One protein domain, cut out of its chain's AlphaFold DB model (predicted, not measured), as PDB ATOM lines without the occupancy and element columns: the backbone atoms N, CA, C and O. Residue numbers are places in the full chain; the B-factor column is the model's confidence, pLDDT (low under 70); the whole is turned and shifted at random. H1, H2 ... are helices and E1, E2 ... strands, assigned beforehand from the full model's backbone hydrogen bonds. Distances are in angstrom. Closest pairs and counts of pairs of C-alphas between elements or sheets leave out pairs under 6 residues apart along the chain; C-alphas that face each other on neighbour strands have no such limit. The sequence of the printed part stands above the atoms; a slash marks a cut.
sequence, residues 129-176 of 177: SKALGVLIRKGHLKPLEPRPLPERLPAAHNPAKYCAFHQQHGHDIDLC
ATOM      1  N   SER A 129      25.260  27.528 -40.508       90.75
ATOM      2  CA  SER A 129      24.571  26.443 -41.222       90.75
ATOM      3  C   SER A 129      23.145  26.819 -41.642       90.75
ATOM      4  O   SER A 129      22.763  26.670 -42.806       90.75
ATOM      5  N   LYS A 130      22.360  27.373 -40.714       93.31
ATOM      6  CA  LYS A 130      20.982  27.814 -40.971       93.31
ATOM      7  C   LYS A 130      20.944  29.097 -41.799       93.31
ATOM      8  O   LYS A 130      20.129  29.205 -42.717       93.31
ATOM      9  N   ALA A 131      21.832  30.043 -41.497       92.69
ATOM     10  CA  ALA A 131      21.936  31.302 -42.226       92.69
ATOM     11  C   ALA A 131      22.248  31.066 -43.712       92.69
ATOM     12  O   ALA A 131      21.572  31.635 -44.571       92.69
ATOM     13  N   LEU A 132      23.189  30.167 -44.028       91.00
ATOM     14  CA  LEU A 132      23.550  29.837 -45.406       91.00
ATOM     15  C   LEU A 132      22.334  29.350 -46.205       91.00
ATOM     16  O   LEU A 132      22.070  29.857 -47.295       91.00
ATOM     17  N   GLY A 133      21.545  28.427 -45.650       91.62
ATOM     18  CA  GLY A 133      20.349  27.909 -46.320       91.62
ATOM     19  C   GLY A 133      19.263  28.969 -46.553       91.62
ATOM     20  O   GLY A 133      18.517  28.896 -47.531       91.62
ATOM     21  N   VAL A 134      19.145  29.973 -45.678       93.81
ATOM     22  CA  VAL A 134      18.238  31.117 -45.889       93.81
ATOM     23  C   VAL A 134      18.764  32.028 -46.998       93.81
ATOM     24  O   VAL A 134      17.995  32.439 -47.866       93.81
ATOM     25  N   LEU A 135      20.064  32.323 -46.990       92.12
ATOM     26  CA  LEU A 135      20.698  33.236 -47.940       92.12
ATOM     27  C   LEU A 135      20.726  32.672 -49.364       92.12
ATOM     28  O   LEU A 135      20.456  33.416 -50.305       92.12
ATOM     29  N   ILE A 136      20.966  31.368 -49.522       92.12
ATOM     30  CA  ILE A 136      20.890  30.693 -50.826       92.12
ATOM     31  C   ILE A 136      19.456  30.716 -51.361       92.12
ATOM     32  O   ILE A 136      19.239  31.114 -52.501       92.12
ATOM     33  N   ARG A 137      18.456  30.353 -50.542       93.00
ATOM     34  CA  ARG A 137      17.044  30.344 -50.974       93.00
ATOM     35  C   ARG A 137      16.536  31.718 -51.394       93.00
ATOM     36  O   ARG A 137      15.736  31.814 -52.315       93.00
ATOM     37  N   LYS A 138      17.001  32.775 -50.728       94.38
ATOM     38  CA  LYS A 138      16.686  34.160 -51.099       94.38
ATOM     39  C   LYS A 138      17.506  34.677 -52.288       94.38
ATOM     40  O   LYS A 138      17.310  35.813 -52.699       94.38
ATOM     41  N   GLY A 139      18.434  33.880 -52.820       92.06
ATOM     42  CA  GLY A 139      19.304  34.271 -53.929       92.06
ATOM     43  C   GLY A 139      20.378  35.296 -53.555       92.06
ATOM     44  O   GLY A 139      20.994  35.877 -54.444       92.06
ATOM     45  N   HIS A 140      20.621  35.530 -52.261       92.06
ATOM     46  CA  HIS A 140      21.646  36.468 -51.791       92.06
ATOM     47  C   HIS A 140      23.054  35.875 -51.817       92.06
ATOM     48  O   HIS A 140      24.025  36.623 -51.875       92.06
ATOM     49  N   LEU A 141      23.171  34.546 -51.765       88.19
ATOM     50  CA  LEU A 141      24.440  33.833 -51.865       88.19
ATOM     51  C   LEU A 141      24.327  32.678 -52.856       88.19
ATOM     52  O   LEU A 141      23.284  32.035 -52.968       88.19
ATOM     53  N   LYS A 142      25.436  32.386 -53.531       80.81
ATOM     54  CA  LYS A 142      25.638  31.147 -54.282       80.81
ATOM     55  C   LYS A 142      26.751  30.351 -53.590       80.81
ATOM     56  O   LYS A 142      27.720  30.978 -53.160       80.81
ATOM     57  N   PRO A 143      26.625  29.018 -53.450       74.50
ATOM     58  CA  PRO A 143      27.730  28.179 -52.993       74.50
ATOM     59  C   PRO A 143      28.979  28.425 -53.841       74.50
ATOM     60  O   PRO A 143      28.870  28.591 -55.057       74.50
ATOM     61  N   LEU A 144      30.150  28.462 -53.206       76.50
ATOM     62  CA  LEU A 144      31.413  28.614 -53.926       76.50
ATOM     63  C   LEU A 144      31.682  27.364 -54.750       76.50
ATOM     64  O   LEU A 144      31.381  26.271 -54.290       76.50
ATOM     65  N   GLU A 145      32.279  27.507 -55.928       77.50
ATOM     66  CA  GLU A 145      32.784  26.342 -56.654       77.50
ATOM     67  C   GLU A 145      33.829  25.596 -55.804       77.50
ATOM     68  O   GLU A 145      34.563  26.246 -55.045       77.50
ATOM     69  N   PRO A 146      33.912  24.255 -55.908       73.50
ATOM     70  CA  PRO A 146      34.895  23.472 -55.173       73.50
ATOM     71  C   PRO A 146      36.301  24.018 -55.404       73.50
ATOM     72  O   PRO A 146      36.847  23.955 -56.506       73.50
ATOM     73  N   ARG A 147      36.902  24.575 -54.354       71.75
ATOM     74  CA  ARG A 147      38.291  25.021 -54.420       71.75
ATOM     75  C   ARG A 147      39.200  23.780 -54.390       71.75
ATOM     76  O   ARG A 147      38.916  22.846 -53.632       71.75
ATOM     77  N   PRO A 148      40.301  23.737 -55.162       70.75
ATOM     78  CA  PRO A 148      41.300  22.682 -55.013       70.75
ATOM     79  C   PRO A 148      41.848  22.662 -53.582       70.75
ATOM     80  O   PRO A 148      41.942  23.709 -52.930       70.75
ATOM     81  N   LEU A 149      42.170  21.471 -53.068       66.69
ATOM     82  CA  LEU A 149      42.727  21.357 -51.722       66.69
ATOM     83  C   LEU A 149      44.029  22.168 -51.624       66.69
ATOM     84  O   LEU A 149      44.863  22.090 -52.529       66.69
ATOM     85  N   PRO A 150      44.216  22.942 -50.540       69.25
ATOM     86  CA  PRO A 150      45.470  23.636 -50.325       69.25
ATOM     87  C   PRO A 150      46.597  22.615 -50.152       69.25
ATOM     88  O   PRO A 150      46.442  21.605 -49.470       69.25
ATOM     89  N   GLU A 151      47.748  22.917 -50.747       68.69
ATOM     90  CA  GLU A 151      48.935  22.051 -50.770       68.69
ATOM     91  C   GLU A 151      49.473  21.741 -49.359       68.69
ATOM     92  O   GLU A 151      50.111  20.717 -49.124       68.69
ATOM     93  N   ARG A 152      49.170  22.616 -48.390       70.69
ATOM     94  CA  ARG A 152      49.391  22.385 -46.961       70.69
ATOM     95  C   ARG A 152      48.091  22.563 -46.199       70.69
ATOM     96  O   ARG A 152      47.487  23.637 -46.215       70.69
ATOM     97  N   LEU A 153      47.685  21.505 -45.510       72.81
ATOM     98  CA  LEU A 153      46.481  21.507 -44.698       72.81
ATOM     99  C   LEU A 153      46.709  22.302 -43.401       72.81
ATOM    100  O   LEU A 153      47.763  22.160 -42.773       72.81
ATOM    101  N   PRO A 154      45.741  23.133 -42.975       74.12
ATOM    102  CA  PRO A 154      45.788  23.786 -41.671       74.12
ATOM    103  C   PRO A 154      45.905  22.773 -40.525       74.12
ATOM    104  O   PRO A 154      45.352  21.681 -40.608       74.12
ATOM    105  N   ALA A 155      46.531  23.160 -39.410       76.12
ATOM    106  CA  ALA A 155      46.674  22.287 -38.235       76.12
ATOM    107  C   ALA A 155      45.325  21.816 -37.648       76.12
ATOM    108  O   ALA A 155      45.246  20.748 -37.054       76.12
ATOM    109  N   ALA A 156      44.261  22.602 -37.838       79.25
ATOM    110  CA  ALA A 156      42.901  22.281 -37.408       79.25
ATOM    111  C   ALA A 156      42.082  21.506 -38.464       79.25
ATOM    112  O   ALA A 156      40.877  21.332 -38.293       79.25
ATOM    113  N   HIS A 157      42.699  21.083 -39.572       83.56
ATOM    114  CA  HIS A 157      42.008  20.367 -40.640       83.56
ATOM    115  C   HIS A 157      41.580  18.974 -40.171       83.56
ATOM    116  O   HIS A 157      42.409  18.124 -39.856       83.56
ATOM    117  N   ASN A 158      40.272  18.729 -40.175       84.62
ATOM    118  CA  ASN A 158      39.691  17.423 -39.911       84.62
ATOM    119  C   ASN A 158      39.013  16.873 -41.181       84.62
ATOM    120  O   ASN A 158      37.994  17.428 -41.604       84.62
ATOM    121  N   PRO A 159      39.512  15.769 -41.769       85.00
ATOM    122  CA  PRO A 159      38.957  15.215 -43.004       85.00
ATOM    123  C   PRO A 159      37.520  14.689 -42.847       85.00
ATOM    124  O   PRO A 159      36.785  14.624 -43.828       85.00
ATOM    125  N   ALA A 160      37.082  14.356 -41.627       88.31
ATOM    126  CA  ALA A 160      35.720  13.886 -41.369       88.31
ATOM    127  C   ALA A 160      34.666  15.005 -41.446       88.31
ATOM    128  O   ALA A 160      33.475  14.723 -41.560       88.31
ATOM    129  N   LYS A 161      35.089  16.271 -41.369       88.81
ATOM    130  CA  LYS A 161      34.197  17.436 -41.410       88.81
ATOM    131  C   LYS A 161      34.143  18.022 -42.811       88.81
ATOM    132  O   LYS A 161      35.159  18.035 -43.504       88.81
ATOM    133  N   TYR A 162      32.980  18.532 -43.204       88.81
ATOM    134  CA  TYR A 162      32.748  19.121 -44.523       88.81
ATOM    135  C   TYR A 162      32.015  20.460 -44.411       88.81
ATOM    136  O   TYR A 162      30.960  20.564 -43.784       88.81
ATOM    137  N   CYS A 163      32.547  21.483 -45.078       88.00
ATOM    138  CA  CYS A 163      31.950  22.808 -45.126       88.00
ATOM    139  C   CYS A 163      31.194  22.997 -46.443       88.00
ATOM    140  O   CYS A 163      31.806  23.148 -47.500       88.00
ATOM    141  N   ALA A 164      29.863  23.069 -46.378       86.50
ATOM    142  CA  ALA A 164      29.011  23.272 -47.553       86.50
ATOM    143  C   ALA A 164      29.217  24.633 -48.248       86.50
ATOM    144  O   ALA A 164      28.911  24.770 -49.428       86.50
ATOM    145  N   PHE A 165      29.733  25.642 -47.537       84.81
ATOM    146  CA  PHE A 165      30.004  26.958 -48.121       84.81
ATOM    147  C   PHE A 165      31.237  26.943 -49.032       84.81
ATOM    148  O   PHE A 165      31.177  27.437 -50.155       84.81
ATOM    149  N   HIS A 166      32.334  26.346 -48.554       83.81
ATOM    150  CA  HIS A 166      33.593  26.199 -49.292       83.81
ATOM    151  C   HIS A 166      33.636  24.960 -50.194       83.81
ATOM    152  O   HIS A 166      34.532  24.839 -51.025       83.81
ATOM    153  N   GLN A 167      32.691  24.040 -50.001       86.06
ATOM    154  CA  GLN A 167      32.641  22.721 -50.626       86.06
ATOM    155  C   GLN A 167      33.921  21.892 -50.405       86.06
ATOM    156  O   GLN A 167      34.362  21.162 -51.290       86.06
ATOM    157  N   GLN A 168      34.528  22.009 -49.220       81.56
ATOM    158  CA  GLN A 168      35.795  21.357 -48.867       81.56
ATOM    159  C   GLN A 168      35.722  20.641 -47.516       81.56
ATOM    160  O   GLN A 168      34.996  21.059 -46.609       81.56
ATOM    161  N   HIS A 169      36.536  19.594 -47.374       86.38
ATOM    162  CA  HIS A 169      36.782  18.947 -46.089       86.38
ATOM    163  C   HIS A 169      37.679  19.809 -45.194       86.38
ATOM    164  O   HIS A 169      38.475  20.617 -45.681       86.38
ATOM    165  N   GLY A 170      37.571  19.629 -43.880       87.38
ATOM    166  CA  GLY A 170      38.481  20.233 -42.907       87.38
ATOM    167  C   GLY A 170      37.792  20.892 -41.721       87.38
ATOM    168  O   GLY A 170      38.287  20.783 -40.603       87.38
ATOM    169  N   HIS A 171      36.671  21.576 -41.946       88.75
ATOM    170  CA  HIS A 171      35.932  22.293 -40.905       88.75
ATOM    171  C   HIS A 171      34.424  22.251 -41.159       88.75
ATOM    172  O   HIS A 171      33.983  21.996 -42.279       88.75
ATOM    173  N   ASP A 172      33.648  22.524 -40.110       89.25
ATOM    174  CA  ASP A 172      32.202  22.721 -40.213       89.25
ATOM    175  C   ASP A 172      31.889  24.177 -40.550       89.25
ATOM    176  O   ASP A 172      32.615  25.089 -40.157       89.25
ATOM    177  N   ILE A 173      30.753  24.406 -41.201       89.56
ATOM    178  CA  ILE A 173      30.307  25.746 -41.596       89.56
ATOM    179  C   ILE A 173      30.189  26.736 -40.426       89.56
ATOM    180  O   ILE A 173      30.458  27.919 -40.597       89.56
ATOM    181  N   ASP A 174      29.828  26.263 -39.234       88.19
ATOM    182  CA  ASP A 174      29.664  27.119 -38.053       88.19
ATOM    183  C   ASP A 174      31.005  27.593 -37.461       88.19
ATOM    184  O   ASP A 174      31.033  28.529 -36.667       88.19
ATOM    185  N   LEU A 175      32.118  26.983 -37.882       85.75
ATOM    186  CA  LEU A 175      33.489  27.339 -37.503       85.75
ATOM    187  C   LEU A 175      34.304  27.778 -38.727       85.75
ATOM    188  O   LEU A 175      35.510  27.564 -38.786       85.75
ATOM    189  N   CYS A 176      33.637  28.346 -39.726       82.38
ATOM    190  CA  CYS A 176      34.268  28.881 -40.923       82.38
ATOM    191  C   CYS A 176      35.012  30.190 -40.596       82.38
ATOM    192  O   CYS A 176      34.422  31.098 -40.008       82.38
TER     193      CYS A 176
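Overview. This is residues 129 to 176 of the 177 residues of an uncharacterized protein of Camellia sinensis (UniProt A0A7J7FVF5). There is little regular structure here: a short helix, H1, at one end of an elongated shape, then a long stretch without named elements, residues 138 to 157, leading to a small antiparallel hairpin, E1 and E2. The named elements, in the order H1, E1, E2, hold only 18 of the 48 printed residues, of mixed class. The whole is only just loose, close to compact, with a radius of gyration of the C-alphas of 11.7 A and spans of 35 by 19 by 13 A.

Arrangement. Start at H1, residues 129 to 137, where 4 of 5 O i to N i+4 pairs are within hydrogen-bond range. E1, residues 158 to 163, and E2, residues 168 to 170, are antiparallel at 136 degrees; look for N 158 and O 170, 2.9 A apart. H1 and E2 are apart.

Along the chain. Find C-alpha 129 at (24.571, 26.443, -41.222); H1 runs 12.9 A from there. E1 spans 10.8 A; E2 spans 6.6 A, ending at C-alpha 170, (38.481, 20.233, -42.907).

Size, cuts and confidence. The farthest C-alphas, Lys 138 and Arg 152, are 35.0 A apart. Residues 134 to 139 stand free. H1 to E1 is a long link, E1 to E2 tight. The printed part has no cut; residues 149 to 151 have pLDDT under 70.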